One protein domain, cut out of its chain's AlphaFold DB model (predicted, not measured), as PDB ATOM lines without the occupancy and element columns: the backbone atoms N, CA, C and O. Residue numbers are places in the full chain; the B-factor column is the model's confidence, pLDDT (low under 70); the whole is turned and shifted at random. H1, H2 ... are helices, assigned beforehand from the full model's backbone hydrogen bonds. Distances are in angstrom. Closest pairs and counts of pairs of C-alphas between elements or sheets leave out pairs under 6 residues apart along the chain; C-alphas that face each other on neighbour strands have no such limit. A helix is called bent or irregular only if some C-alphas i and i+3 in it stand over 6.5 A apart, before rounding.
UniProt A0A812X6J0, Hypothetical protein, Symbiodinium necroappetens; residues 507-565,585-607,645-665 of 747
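What this domain is: This is residues 507 to 565, 585 to 607 and 645 to 665 of the 747 residues of the protein "Hypothetical protein" of Symbiodinium necroappetens (UniProt A0A812X6J0). Two helices, H1 and H3, cross near their middles as an X, with H2 packed on one side of the crossing and H4 on the other. The far end of H2, residues 558 to 565, sticks out from this body. The printed part has 103 residues with four named helices, in the order H1, H2, H3, H4, and no named strand: the class is all helix, with mostly crossed packing. It is compact, with a radius of gyration of the C-alphas of 13.6 A, and has an elongated outline, spanning 43 by 28 by 22 A.

Where its parts are: Find C-alpha 511 at (32.763, 30.409, 77.282); from there H1 runs through residues 511 to 525, 21.3 A from first to last C-alpha. It is neither bent nor irregular, but only just: C-alphas 512 and 515 are 6.2 A apart. Next look for H2, residues 541 to 565, 35.4 A long and irregular, with C-alphas 543 and 546 at 7.2 A. After the first cut, H3 begins at C-alpha 585, (23.505, 45.211, 64.073), and covers residues 585 to 605 over 30.0 A. After the second cut, H4 takes residues 647 to 661 and ends at C-alpha 661, (27.623, 36.338, 82.962).

How they stand to each other: Begin with H1 and H3, the hubs, each touching three helices. They only just touch, with 3 pairs of C-alphas within 8 A, through residues 514 to 517 and 594 to 597 alone; the closest C-alphas, of Phe 517 and Thr 594, are 7.6 A apart. Their lines are about perpendicular at 71 degrees, only just past steep. H1 and H2 form a helical hairpin: they touch at Ala 520 and Val 548, their closest C-alphas at 5.5 A, with a steep tilt of 44 degrees, opposite ways. H2 also touches H3, with C-alphas 553 and 587 closest at 6.1 A, at a steep tilt of 48 degrees. Look to H4 next: it touches H1, with Asp 511 and Thr 655 closest at 5.7 A between C-alphas, and its tilt of 36 degrees is only just steep. H4 touches H3 with residues 650 to 654 alone; the closest C-alphas are those of Leu 604 and Val 650, 6.2 A apart. H2 and H4 are apart. Every O i to N i+4 pair is within hydrogen-bond range in H3 and H4, against 9 of 11 in H1 and 18 of 21 in H2.

The domain as a whole: The C-alphas of Gly 536 and Arg 565, 44.6 A apart, are the two farthest apart. The link from H1 to H2, residues 526 to 540, is long. Residues 566 to 584 are not printed, a gap of 22.1 A between C-alphas 565 and 585; residues 608 to 644 are not printed either, with 8.4 A between C-alphas 607 and 645. The mean pLDDT of the printed part is 82.5, and it is under 70 at residues 507, 536, 563 to 565 and 661 to 665.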
ATOM      1  N   ILE A 507      23.544  36.633  70.141       65.94
ATOM      2  CA  ILE A 507      24.992  36.400  70.137       65.94
ATOM      3  C   ILE A 507      25.265  35.183  71.027       65.94
ATOM      4  O   ILE A 507      24.706  35.089  72.122       65.94
ATOM      5  N   ASP A 508      26.140  34.275  70.600       70.06
ATOM      6  CA  ASP A 508      26.715  33.314  71.538       70.06
ATOM      7  C   ASP A 508      27.646  34.082  72.484       70.06
ATOM      8  O   ASP A 508      28.654  34.632  72.046       70.06
ATOM      9  N   THR A 509      27.285  34.158  73.764       78.75
ATOM     10  CA  THR A 509      28.109  34.776  74.819       78.75
ATOM     11  C   THR A 509      28.658  33.726  75.785       78.75
ATOM     12  O   THR A 509      29.064  34.048  76.897       78.75
ATOM     13  N   SER A 510      28.659  32.452  75.376       81.00
ATOM     14  CA  SER A 510      29.226  31.364  76.168       81.00
ATOM     15  C   SER A 510      30.758  31.390  76.212       81.00
ATOM     16  O   SER A 510      31.441  32.073  75.443       81.00
ATOM     17  N   ASP A 511      31.320  30.576  77.104       82.62
ATOM     18  CA  ASP A 511      32.763  30.409  77.282       82.62
ATOM     19  C   ASP A 511      33.495  29.896  76.028       82.62
ATOM     20  O   ASP A 511      34.706  30.089  75.892       82.62
ATOM     21  N   ALA A 512      32.761  29.338  75.060       83.25
ATOM     22  CA  ALA A 512      33.268  28.994  73.735       83.25
ATOM     23  C   ALA A 512      33.862  30.194  72.969       83.25
ATOM     24  O   ALA A 512      34.679  29.988  72.069       83.25
ATOM     25  N   VAL A 513      33.497  31.433  73.326       85.06
ATOM     26  CA  VAL A 513      34.014  32.671  72.714       85.06
ATOM     27  C   VAL A 513      35.308  33.169  73.381       85.06
ATOM     28  O   VAL A 513      36.061  33.926  72.770       85.06
ATOM     29  N   VAL A 514      35.661  32.674  74.571       86.44
ATOM     30  CA  VAL A 514      36.891  33.086  75.276       86.44
ATOM     31  C   VAL A 514      38.145  32.527  74.609       86.44
ATOM     32  O   VAL A 514      39.094  33.266  74.365       86.44
ATOM     33  N   ALA A 515      38.151  31.240  74.250       87.38
ATOM     34  CA  ALA A 515      39.270  30.620  73.535       87.38
ATOM     35  C   ALA A 515      39.633  31.326  72.203       87.38
ATOM     36  O   ALA A 515      40.808  31.647  72.020       87.38
ATOM     37  N   PRO A 516      38.690  31.616  71.278       89.31
ATOM     38  CA  PRO A 516      39.005  32.308  70.030       89.31
ATOM     39  C   PRO A 516      39.373  33.783  70.219       89.31
ATOM     40  O   PRO A 516      40.175  34.303  69.444       89.31
ATOM     41  N   PHE A 517      38.823  34.444  71.241       91.69
ATOM     42  CA  PHE A 517      39.206  35.802  71.618       91.69
ATOM     43  C   PHE A 517      40.660  35.850  72.110       91.69
ATOM     44  O   PHE A 517      41.472  36.593  71.565       91.69
ATOM     45  N   ILE A 518      41.018  34.991  73.067       90.69
ATOM     46  CA  ILE A 518      42.379  34.871  73.606       90.69
ATOM     47  C   ILE A 518      43.387  34.489  72.508       90.69
ATOM     48  O   ILE A 518      44.465  35.072  72.437       90.69
ATOM     49  N   GLU A 519      43.022  33.577  71.601       91.00
ATOM     50  CA  GLU A 519      43.830  33.224  70.425       91.00
ATOM     51  C   GLU A 519      44.116  34.449  69.532       91.00
ATOM     52  O   GLU A 519      45.255  34.650  69.106       91.00
ATOM     53  N   ALA A 520      43.112  35.294  69.277       91.06
ATOM     54  CA  ALA A 520      43.275  36.524  68.501       91.06
ATOM     55  C   ALA A 520      44.139  37.568  69.234       91.06
ATOM     56  O   ALA A 520      45.000  38.193  68.612       91.06
ATOM     57  N   VAL A 521      43.961  37.723  70.550       90.31
ATOM     58  CA  VAL A 521      44.771  38.614  71.397       90.31
ATOM     59  C   VAL A 521      46.238  38.181  71.401       90.31
ATOM     60  O   VAL A 521      47.119  39.001  71.148       90.31
ATOM     61  N   PHE A 522      46.532  36.893  71.592       91.56
ATOM     62  CA  PHE A 522      47.906  36.378  71.561       91.56
ATOM     63  C   PHE A 522      48.593  36.573  70.208       91.56
ATOM     64  O   PHE A 522      49.791  36.855  70.178       91.56
ATOM     65  N   GLN A 523      47.852  36.489  69.097       89.25
ATOM     66  CA  GLN A 523      48.388  36.795  67.767       89.25
ATOM     67  C   GLN A 523      48.818  38.264  67.630       89.25
ATOM     68  O   GLN A 523      49.845  38.516  67.004       89.25
ATOM     69  N   GLN A 524      48.092  39.216  68.231       89.38
ATOM     70  CA  GLN A 524      48.488  40.635  68.227       89.38
ATOM     71  C   GLN A 524      49.618  40.931  69.223       89.38
ATOM     72  O   GLN A 524      50.561  41.645  68.894       89.38
ATOM     73  N   LEU A 525      49.563  40.347  70.424       86.19
ATOM     74  CA  LEU A 525      50.557  40.557  71.485       86.19
ATOM     75  C   LEU A 525      51.856  39.746  71.299       86.19
ATOM     76  O   LEU A 525      52.788  39.883  72.089       86.19
ATOM     77  N   GLY A 526      51.933  38.876  70.287       83.88
ATOM     78  CA  GLY A 526      53.093  38.013  70.033       83.88
ATOM     79  C   GLY A 526      53.315  36.917  71.086       83.88
ATOM     80  O   GLY A 526      54.425  36.393  71.207       83.88
ATOM     81  N   VAL A 527      52.280  36.564  71.854       85.56
ATOM     82  CA  VAL A 527      52.347  35.557  72.923       85.56
ATOM     83  C   VAL A 527      52.315  34.160  72.304       85.56
ATOM     84  O   VAL A 527      51.361  33.781  71.633       85.56
ATOM     85  N   THR A 528      53.377  33.381  72.520       79.06
ATOM     86  CA  THR A 528      53.544  32.041  71.920       79.06
ATOM     87  C   THR A 528      53.299  30.881  72.885       79.06
ATOM     88  O   THR A 528      53.199  29.739  72.443       79.06
ATOM     89  N   ASP A 529      53.222  31.156  74.188       80.69
ATOM     90  CA  ASP A 529      53.045  30.159  75.245       80.69
ATOM     91  C   ASP A 529      52.288  30.785  76.427       80.69
ATOM     92  O   ASP A 529      52.678  31.825  76.958       80.69
ATOM     93  N   GLU A 530      51.201  30.135  76.840       83.06
ATOM     94  CA  GLU A 530      50.308  30.566  77.921       83.06
ATOM     95  C   GLU A 530      50.957  30.486  79.309       83.06
ATOM     96  O   GLU A 530      50.544  31.189  80.237       83.06
ATOM     97  N   ALA A 531      51.993  29.656  79.458       83.19
ATOM     98  CA  ALA A 531      52.773  29.564  80.686       83.19
ATOM     99  C   ALA A 531      53.693  30.784  80.897       83.19
ATOM    100  O   ALA A 531      54.291  30.925  81.969       83.19
ATOM    101  N   GLN A 532      53.819  31.678  79.906       80.69
ATOM    102  CA  GLN A 532      54.599  32.902  80.057       80.69
ATOM    103  C   GLN A 532      53.942  33.846  81.079       80.69
ATOM    104  O   GLN A 532      52.719  34.030  81.071       80.69
ATOM    105  N   PRO A 533      54.739  34.469  81.969       81.94
ATOM    106  CA  PRO A 533      54.247  35.538  82.820       81.94
ATOM    107  C   PRO A 533      53.939  36.774  81.971       81.94
ATOM    108  O   PRO A 533      54.640  37.041  80.997       81.94
ATOM    109  N   ILE A 534      52.954  37.569  82.380       81.81
ATOM    110  CA  ILE A 534      52.679  38.874  81.770       81.81
ATOM    111  C   ILE A 534      53.901  39.785  82.004       81.81
ATOM    112  O   ILE A 534      54.460  39.829  83.109       81.81
ATOM    113  N   ILE A 535      54.380  40.455  80.949       73.44
ATOM    114  CA  ILE A 535      55.608  41.266  80.974       73.44
ATOM    115  C   ILE A 535      55.264  42.735  80.727       73.44
ATOM    116  O   ILE A 535      55.121  43.152  79.584       73.44
ATOM    117  N   GLY A 536      55.244  43.520  81.806       67.88
ATOM    118  CA  GLY A 536      55.001  44.965  81.750       67.88
ATOM    119  C   GLY A 536      53.515  45.330  81.653       67.88
ATOM    120  O   GLY A 536      52.669  44.436  81.686       67.88
ATOM    121  N   PRO A 537      53.192  46.635  81.575       70.69
ATOM    122  CA  PRO A 537      51.857  47.069  81.186       70.69
ATOM    123  C   PRO A 537      51.562  46.567  79.768       70.69
ATOM    124  O   PRO A 537      52.455  46.544  78.916       70.69
ATOM    125  N   LEU A 538      50.323  46.144  79.532       80.50
ATOM    126  CA  LEU A 538      49.879  45.754  78.198       80.50
ATOM    127  C   LEU A 538      49.818  46.984  77.276       80.50
ATOM    128  O   LEU A 538      49.650  48.098  77.775       80.50
ATOM    129  N   PRO A 539      49.979  46.808  75.950       81.81
ATOM    130  CA  PRO A 539      49.774  47.894  74.999       81.81
ATOM    131  C   PRO A 539      48.332  48.404  75.062       81.81
ATOM    132  O   PRO A 539      47.401  47.635  75.334       81.81
ATOM    133  N   ASP A 540      48.164  49.696  74.782       84.75
ATOM    134  CA  ASP A 540      46.871  50.370  74.848       84.75
ATOM    135  C   ASP A 540      45.844  49.684  73.940       84.75
ATOM    136  O   ASP A 540      46.158  49.195  72.851       84.75
ATOM    137  N   LEU A 541      44.585  49.666  74.390       86.75
ATOM    138  CA  LEU A 541      43.482  48.980  73.713       86.75
ATOM    139  C   LEU A 541      43.350  49.399  72.235       86.75
ATOM    140  O   LEU A 541      43.049  48.570  71.377       86.75
ATOM    141  N   GLU A 542      43.634  50.667  71.926       87.81
ATOM    142  CA  GLU A 542      43.599  51.228  70.570       87.81
ATOM    143  C   GLU A 542      44.591  50.564  69.596       87.81
ATOM    144  O   GLU A 542      44.320  50.521  68.395       87.81
ATOM    145  N   GLU A 543      45.712  50.014  70.081       87.44
ATOM    146  CA  GLU A 543      46.762  49.441  69.228       87.44
ATOM    147  C   GLU A 543      46.404  48.048  68.687       87.44
ATOM    148  O   GLU A 543      46.772  47.707  67.561       87.44
ATOM    149  N   TRP A 544      45.686  47.235  69.471       90.00
ATOM    150  CA  TRP A 544      45.461  45.812  69.170       90.00
ATOM    151  C   TRP A 544      43.987  45.410  69.051       90.00
ATOM    152  O   TRP A 544      43.670  44.497  68.278       90.00
ATOM    153  N   LEU A 545      43.065  46.083  69.751       92.19
ATOM    154  CA  LEU A 545      41.642  45.742  69.705       92.19
ATOM    155  C   LEU A 545      41.047  45.821  68.288       92.19
ATOM    156  O   LEU A 545      40.300  44.904  67.943       92.19
ATOM    157  N   PRO A 546      41.358  46.816  67.427       92.81
ATOM    158  CA  PRO A 546      40.796  46.867  66.074       92.81
ATOM    159  C   PRO A 546      41.106  45.612  65.245       92.81
ATOM    160  O   PRO A 546      40.249  45.122  64.512       92.81
ATOM    161  N   ALA A 547      42.304  45.041  65.404       89.81
ATOM    162  CA  ALA A 547      42.687  43.808  64.722       89.81
ATOM    163  C   ALA A 547      41.978  42.574  65.311       89.81
ATOM    164  O   ALA A 547      41.530  41.706  64.560       89.81
ATOM    165  N   VAL A 548      41.812  42.508  66.638       91.25
ATOM    166  CA  VAL A 548      41.034  41.444  67.303       91.25
ATOM    167  C   VAL A 548      39.555  41.504  66.907       91.25
ATOM    168  O   VAL A 548      38.964  40.466  66.615       91.25
ATOM    169  N   LEU A 549      38.970  42.700  66.811       91.38
ATOM    170  CA  LEU A 549      37.591  42.914  66.369       91.38
ATOM    171  C   LEU A 549      37.340  42.363  64.962       91.38
ATOM    172  O   LEU A 549      36.368  41.637  64.758       91.38
ATOM    173  N   GLU A 550      38.232  42.632  64.007       90.50
ATOM    174  CA  GLU A 550      38.120  42.076  62.654       90.50
ATOM    175  C   GLU A 550      38.243  40.542  62.640       90.50
ATOM    176  O   GLU A 550      37.493  39.863  61.931       90.50
ATOM    177  N   VAL A 551      39.120  39.957  63.466       90.31
ATOM    178  CA  VAL A 551      39.217  38.493  63.624       90.31
ATOM    179  C   VAL A 551      37.929  37.906  64.218       90.31
ATOM    180  O   VAL A 551      37.422  36.903  63.713       90.31
ATOM    181  N   MET A 552      37.343  38.540  65.235       90.56
ATOM    182  CA  MET A 552      36.110  38.059  65.872       90.56
ATOM    183  C   MET A 552      34.890  38.190  64.949       90.56
ATOM    184  O   MET A 552      34.147  37.218  64.785       90.56
ATOM    185  N   LYS A 553      34.727  39.323  64.252       88.88
ATOM    186  CA  LYS A 553      33.674  39.517  63.234       88.88
ATOM    187  C   LYS A 553      33.801  38.517  62.087       88.88
ATOM    188  O   LYS A 553      32.826  37.863  61.713       88.88
ATOM    189  N   THR A 554      35.003  38.333  61.533       87.19
ATOM    190  CA  THR A 554      35.213  37.357  60.446       87.19
ATOM    191  C   THR A 554      34.964  35.917  60.898       87.19
ATOM    192  O   THR A 554      34.352  35.155  60.145       87.19
ATOM    193  N   ARG A 555      35.332  35.552  62.135       84.81
ATOM    194  CA  ARG A 555      35.039  34.233  62.720       84.81
ATOM    195  C   ARG A 555      33.539  34.019  62.948       84.81
ATOM    196  O   ARG A 555      33.033  32.971  62.557       84.81
ATOM    197  N   HIS A 556      32.812  35.010  63.468       84.06
ATOM    198  CA  HIS A 556      31.353  34.946  63.652       84.06
ATOM    199  C   HIS A 556      30.593  34.833  62.316       84.06
ATOM    200  O   HIS A 556      29.705  33.995  62.142       84.06
ATOM    201  N   ARG A 557      31.006  35.605  61.304       83.00
ATOM    202  CA  ARG A 557      30.485  35.485  59.931       83.00
ATOM    203  C   ARG A 557      30.798  34.113  59.309       83.00
ATOM    204  O   ARG A 557      30.045  33.647  58.452       83.00
ATOM    205  N   ALA A 558      31.888  33.452  59.713       82.12
ATOM    206  CA  ALA A 558      32.250  32.113  59.246       82.12
ATOM    207  C   ALA A 558      31.456  30.990  59.940       82.12
ATOM    208  O   ALA A 558      31.027  30.061  59.253       82.12
ATOM    209  N   THR A 559      31.208  31.076  61.254       77.56
ATOM    210  CA  THR A 559      30.385  30.090  61.984       77.56
ATOM    211  C   THR A 559      28.939  30.098  61.490       77.56
ATOM    212  O   THR A 559      28.417  29.040  61.148       77.56
ATOM    213  N   ARG A 560      28.335  31.279  61.297       73.44
ATOM    214  CA  ARG A 560      27.000  31.422  60.678       73.44
ATOM    215  C   ARG A 560      26.914  30.754  59.304       73.44
ATOM    216  O   ARG A 560      26.062  29.899  59.077       73.44
ATOM    217  N   LYS A 561      27.875  31.037  58.414       75.62
ATOM    218  CA  LYS A 561      27.963  30.403  57.083       75.62
ATOM    219  C   LYS A 561      28.169  28.884  57.133       75.62
ATOM    220  O   LYS A 561      27.887  28.215  56.139       75.62
ATOM    221  N   ALA A 562      28.668  28.331  58.238       71.56
ATOM    222  CA  ALA A 562      28.742  26.889  58.457       71.56
ATOM    223  C   ALA A 562      27.406  26.317  58.970       71.56
ATOM    224  O   ALA A 562      26.985  25.257  58.502       71.56
ATOM    225  N   GLU A 563      26.707  27.028  59.860       68.19
ATOM    226  CA  GLU A 563      25.381  26.642  60.359       68.19
ATOM    227  C   GLU A 563      24.291  26.668  59.285       68.19
ATOM    228  O   GLU A 563      23.538  25.705  59.165       68.19
ATOM    229  N   ASP A 564      24.232  27.709  58.453       63.00
ATOM    230  CA  ASP A 564      23.267  27.785  57.345       63.00
ATOM    231  C   ASP A 564      23.496  26.689  56.288       63.00
ATOM    232  O   ASP A 564      22.573  26.271  55.588       63.00
ATOM    233  N   ARG A 565      24.727  26.163  56.196       63.72
ATOM    234  CA  ARG A 565      25.065  25.019  55.335       63.72
ATOM    235  C   ARG A 565      24.755  23.665  55.972       63.72
ATOM    236  O   ARG A 565      24.504  22.716  55.232       63.72
ATOM    237  N   THR A 585      23.893  45.396  62.657       73.38
ATOM    238  CA  THR A 585      23.505  45.211  64.073       73.38
ATOM    239  C   THR A 585      24.141  43.981  64.731       73.38
ATOM    240  O   THR A 585      24.344  43.953  65.942       73.38
ATOM    241  N   GLU A 586      24.473  42.943  63.961       73.94
ATOM    242  CA  GLU A 586      25.107  41.722  64.469       73.94
ATOM    243  C   GLU A 586      26.627  41.882  64.626       73.94
ATOM    244  O   GLU A 586      27.202  41.377  65.591       73.94
ATOM    245  N   ASP A 587      27.279  42.631  63.735       80.19
ATOM    246  CA  ASP A 587      28.696  42.977  63.864       80.19
ATOM    247  C   ASP A 587      28.940  44.006  64.991       80.19
ATOM    248  O   ASP A 587      29.945  43.894  65.693       80.19
ATOM    249  N   GLU A 588      28.022  44.959  65.218       83.69
ATOM    250  CA  GLU A 588      28.010  45.881  66.377       83.69
ATOM    251  C   GLU A 588      27.880  45.125  67.712       83.69
ATOM    252  O   GLU A 588      28.542  45.429  68.709       83.69
ATOM    253  N   ASN A 589      27.043  44.093  67.714       83.62
ATOM    254  CA  ASN A 589      26.822  43.186  68.832       83.62
ATOM    255  C   ASN A 589      28.076  42.346  69.157       83.62
ATOM    256  O   ASN A 589      28.489  42.254  70.314       83.62
ATOM    257  N   VAL A 590      28.750  41.786  68.145       86.50
ATOM    258  CA  VAL A 590      30.052  41.112  68.336       86.50
ATOM    259  C   VAL A 590      31.120  42.100  68.810       86.50
ATOM    260  O   VAL A 590      31.950  41.757  69.653       86.50
ATOM    261  N   GLU A 591      31.107  43.329  68.294       88.50
ATOM    262  CA  GLU A 591      32.067  44.376  68.643       88.50
ATOM    263  C   GLU A 591      31.932  44.855  70.094       88.50
ATOM    264  O   GLU A 591      32.937  44.963  70.797       88.50
ATOM    265  N   SER A 592      30.708  45.086  70.567       87.31
ATOM    266  CA  SER A 592      30.439  45.465  71.959       87.31
ATOM    267  C   SER A 592      30.801  44.351  72.948       87.31
ATOM    268  O   SER A 592      31.450  44.631  73.955       87.31
ATOM    269  N   PHE A 593      30.494  43.085  72.641       87.88
ATOM    270  CA  PHE A 593      30.924  41.960  73.481       87.88
ATOM    271  C   PHE A 593      32.452  41.777  73.483       87.88
ATOM    272  O   PHE A 593      33.051  41.570  74.535       87.88
ATOM    273  N   THR A 594      33.110  41.919  72.329       90.06
ATOM    274  CA  THR A 594      34.578  41.805  72.226       90.06
ATOM    275  C   THR A 594      35.300  42.936  72.970       90.06
ATOM    276  O   THR A 594      36.359  42.692  73.543       90.06
ATOM    277  N   ARG A 595      34.729  44.153  73.013       91.19
ATOM    278  CA  ARG A 595      35.207  45.244  73.884       91.19
ATOM    279  C   ARG A 595      35.140  44.855  75.357       91.19
ATOM    280  O   ARG A 595      36.158  44.913  76.029       91.19
ATOM    281  N   LEU A 596      33.992  44.360  75.818       90.31
ATOM    282  CA  LEU A 596      33.810  43.947  77.212       90.31
ATOM    283  C   LEU A 596      34.786  42.825  77.622       90.31
ATOM    284  O   LEU A 596      35.351  42.875  78.710       90.31
ATOM    285  N   LEU A 597      35.057  41.859  76.734       89.81
ATOM    286  CA  LEU A 597      36.099  40.843  76.956       89.81
ATOM    287  C   LEU A 597      37.516  41.432  77.037       89.81
ATOM    288  O   LEU A 597      38.366  40.877  77.733       89.81
ATOM    289  N   ALA A 598      37.792  42.518  76.313       89.81
ATOM    290  CA  ALA A 598      39.088  43.185  76.309       89.81
ATOM    291  C   ALA A 598      39.303  44.065  77.545       89.81
ATOM    292  O   ALA A 598      40.387  44.021  78.124       89.81
ATOM    293  N   ASP A 599      38.268  44.780  77.985       88.69
ATOM    294  CA  ASP A 599      38.276  45.548  79.230       88.69
ATOM    295  C   ASP A 599      38.462  44.613  80.439       88.69
ATOM    296  O   ASP A 599      39.321  44.856  81.287       88.69
ATOM    297  N   GLU A 600      37.743  43.482  80.474       89.38
ATOM    298  CA  GLU A 600      37.904  42.448  81.507       89.38
ATOM    299  C   GLU A 600      39.285  41.772  81.434       89.38
ATOM    300  O   GLU A 600      39.923  41.551  82.460       89.38
ATOM    301  N   LEU A 601      39.814  41.487  80.235       89.31
ATOM    302  CA  LEU A 601      41.173  40.951  80.077       89.31
ATOM    303  C   LEU A 601      42.232  41.920  80.610       89.31
ATOM    304  O   LEU A 601      43.176  41.471  81.261       89.31
ATOM    305  N   LEU A 602      42.086  43.222  80.348       87.81
ATOM    306  CA  LEU A 602      42.966  44.258  80.885       87.81
ATOM    307  C   LEU A 602      42.845  44.328  82.411       87.81
ATOM    308  O   LEU A 602      43.863  44.236  83.093       87.81
ATOM    309  N   ALA A 603      41.627  44.405  82.955       85.62
ATOM    310  CA  ALA A 603      41.389  44.413  84.399       85.62
ATOM    311  C   ALA A 603      42.018  43.190  85.088       85.62
ATOM    312  O   ALA A 603      42.727  43.333  86.083       85.62
ATOM    313  N   LEU A 604      41.843  42.000  84.505       85.69
ATOM    314  CA  LEU A 604      42.449  40.765  84.985       85.69
ATOM    315  C   LEU A 604      43.972  40.775  84.868       85.69
ATOM    316  O   LEU A 604      44.625  40.342  85.807       85.69
ATOM    317  N   ALA A 605      44.554  41.236  83.760       83.12
ATOM    318  CA  ALA A 605      46.007  41.260  83.546       83.12
ATOM    319  C   ALA A 605      46.744  42.336  84.364       83.12
ATOM    320  O   ALA A 605      47.942  42.202  84.624       83.12
ATOM    321  N   HIS A 606      46.033  43.393  84.761       79.31
ATOM    322  CA  HIS A 606      46.493  44.423  85.689       79.31
ATOM    323  C   HIS A 606      46.149  44.109  87.154       79.31
ATOM    324  O   HIS A 606      46.590  44.840  88.043       79.31
ATOM    325  N   GLU A 607      45.410  43.029  87.433       75.94
ATOM    326  CA  GLU A 607      45.128  42.588  88.795       75.94
ATOM    327  C   GLU A 607      46.444  42.208  89.479       75.94
ATOM    328  O   GLU A 607      47.032  41.153  89.217       75.94
ATOM    329  N   GLN A 645      51.402  36.819  87.301       78.56
ATOM    330  CA  GLN A 645      50.254  36.288  86.607       78.56
ATOM    331  C   GLN A 645      50.715  35.705  85.271       78.56
ATOM    332  O   GLN A 645      51.551  36.293  84.585       78.56
ATOM    333  N   THR A 646      50.223  34.515  84.952       85.94
ATOM    334  CA  THR A 646      50.460  33.848  83.673       85.94
ATOM    335  C   THR A 646      49.233  34.014  82.799       85.94
ATOM    336  O   THR A 646      48.112  34.122  83.304       85.94
ATOM    337  N   TRP A 647      49.435  33.999  81.487       87.62
ATOM    338  CA  TRP A 647      48.340  34.074  80.523       87.62
ATOM    339  C   TRP A 647      47.335  32.923  80.678       87.62
ATOM    340  O   TRP A 647      46.133  33.146  80.563       87.62
ATOM    341  N   GLU A 648      47.804  31.732  81.062       87.38
ATOM    342  CA  GLU A 648      46.964  30.598  81.468       87.38
ATOM    343  C   GLU A 648      45.952  30.979  82.567       87.38
ATOM    344  O   GLU A 648      44.759  30.714  82.419       87.38
ATOM    345  N   LYS A 649      46.397  31.675  83.626       86.19
ATOM    346  CA  LYS A 649      45.526  32.127  84.727       86.19
ATOM    347  C   LYS A 649      44.573  33.247  84.314       86.19
ATOM    348  O   LYS A 649      43.454  33.286  84.818       86.19
ATOM    349  N   VAL A 650      45.002  34.167  83.443       86.62
ATOM    350  CA  VAL A 650      44.108  35.210  82.896       86.62
ATOM    351  C   VAL A 650      42.999  34.556  82.085       86.62
ATOM    352  O   VAL A 650      41.832  34.852  82.314       86.62
ATOM    353  N   ARG A 651      43.339  33.606  81.205       88.00
ATOM    354  CA  ARG A 651      42.357  32.830  80.441       88.00
ATOM    355  C   ARG A 651      41.399  32.077  81.362       88.00
ATOM    356  O   ARG A 651      40.201  32.112  81.111       88.00
ATOM    357  N   GLU A 652      41.887  31.408  82.409       86.75
ATOM    358  CA  GLU A 652      41.025  30.717  83.382       86.75
ATOM    359  C   GLU A 652      40.049  31.679  84.072       86.75
ATOM    360  O   GLU A 652      38.849  31.414  84.069       86.75
ATOM    361  N   LYS A 653      40.531  32.822  84.583       87.06
ATOM    362  CA  LYS A 653      39.676  33.842  85.212       87.06
ATOM    363  C   LYS A 653      38.674  34.464  84.237       87.06
ATOM    364  O   LYS A 653      37.504  34.567  84.578       87.06
ATOM    365  N   LEU A 654      39.092  34.804  83.017       88.06
ATOM    366  CA  LEU A 654      38.205  35.343  81.979       88.06
ATOM    367  C   LEU A 654      37.145  34.309  81.564       88.06
ATOM    368  O   LEU A 654      35.984  34.649  81.366       88.06
ATOM    369  N   THR A 655      37.523  33.030  81.496       87.12
ATOM    370  CA  THR A 655      36.586  31.917  81.272       87.12
ATOM    371  C   THR A 655      35.586  31.803  82.422       87.12
ATOM    372  O   THR A 655      34.407  31.567  82.183       87.12
ATOM    373  N   GLU A 656      36.023  31.978  83.671       83.62
ATOM    374  CA  GLU A 656      35.139  31.972  84.839       83.62
ATOM    375  C   GLU A 656      34.183  33.177  84.846       83.62
ATOM    376  O   GLU A 656      32.984  32.981  85.030       83.62
ATOM    377  N   ALA A 657      34.673  34.388  84.567       84.25
ATOM    378  CA  ALA A 657      33.852  35.593  84.443       84.25
ATOM    379  C   ALA A 657      32.772  35.420  83.360       84.25
ATOM    380  O   ALA A 657      31.580  35.572  83.630       84.25
ATOM    381  N   VAL A 658      33.158  34.980  82.157       84.62
ATOM    382  CA  VAL A 658      32.208  34.717  81.064       84.62
ATOM    383  C   VAL A 658      31.254  33.564  81.388       84.62
ATOM    384  O   VAL A 658      30.107  33.602  80.964       84.62
ATOM    385  N   ARG A 659      31.639  32.567  82.195       80.62
ATOM    386  CA  ARG A 659      30.693  31.536  82.670       80.62
ATOM    387  C   ARG A 659      29.656  32.055  83.662       80.62
ATOM    388  O   ARG A 659      28.571  31.484  83.712       80.62
ATOM    389  N   ARG A 660      29.976  33.085  84.450       73.56
ATOM    390  CA  ARG A 660      29.030  33.705  85.396       73.56
ATOM    391  C   ARG A 660      28.020  34.609  84.687       73.56
ATOM    392  O   ARG A 660      26.852  34.603  85.052       73.56
ATOM    393  N   PHE A 661      28.455  35.344  83.660       65.00
ATOM    394  CA  PHE A 661      27.623  36.338  82.962       65.00
ATOM    395  C   PHE A 661      27.094  35.897  81.582       65.00
ATOM    396  O   PHE A 661      26.250  36.576  81.001       65.00
ATOM    397  N   GLY A 662      27.591  34.788  81.032       58.53
ATOM    398  CA  GLY A 662      27.362  34.383  79.644       58.53
ATOM    399  C   GLY A 662      26.063  33.615  79.401       58.53
ATOM    400  O   GLY A 662      25.793  32.579  80.008       58.53
ATOM    401  N   TYR A 663      25.297  34.068  78.411       54.81
ATOM    402  CA  TYR A 663      24.167  33.344  77.838       54.81
ATOM    403  C   TYR A 663      24.619  32.456  76.667       54.81
ATOM    404  O   TYR A 663      25.256  32.925  75.716       54.81
ATOM    405  N   ARG A 664      24.245  31.171  76.704       51.22
ATOM    406  CA  ARG A 664      24.487  30.213  75.616       51.22
ATOM    407  C   ARG A 664      23.287  30.172  74.676       51.22
ATOM    408  O   ARG A 664      22.187  29.804  75.084       51.22
ATOM    409  N   THR A 665      23.508  30.449  73.396       47.28
ATOM    410  CA  THR A 665      22.507  30.197  72.352       47.28
ATOM    411  C   THR A 665      22.325  28.693  72.159       47.28
ATOM    412  O   THR A 665      23.196  28.029  71.596       47.28
TER     413      THR A 665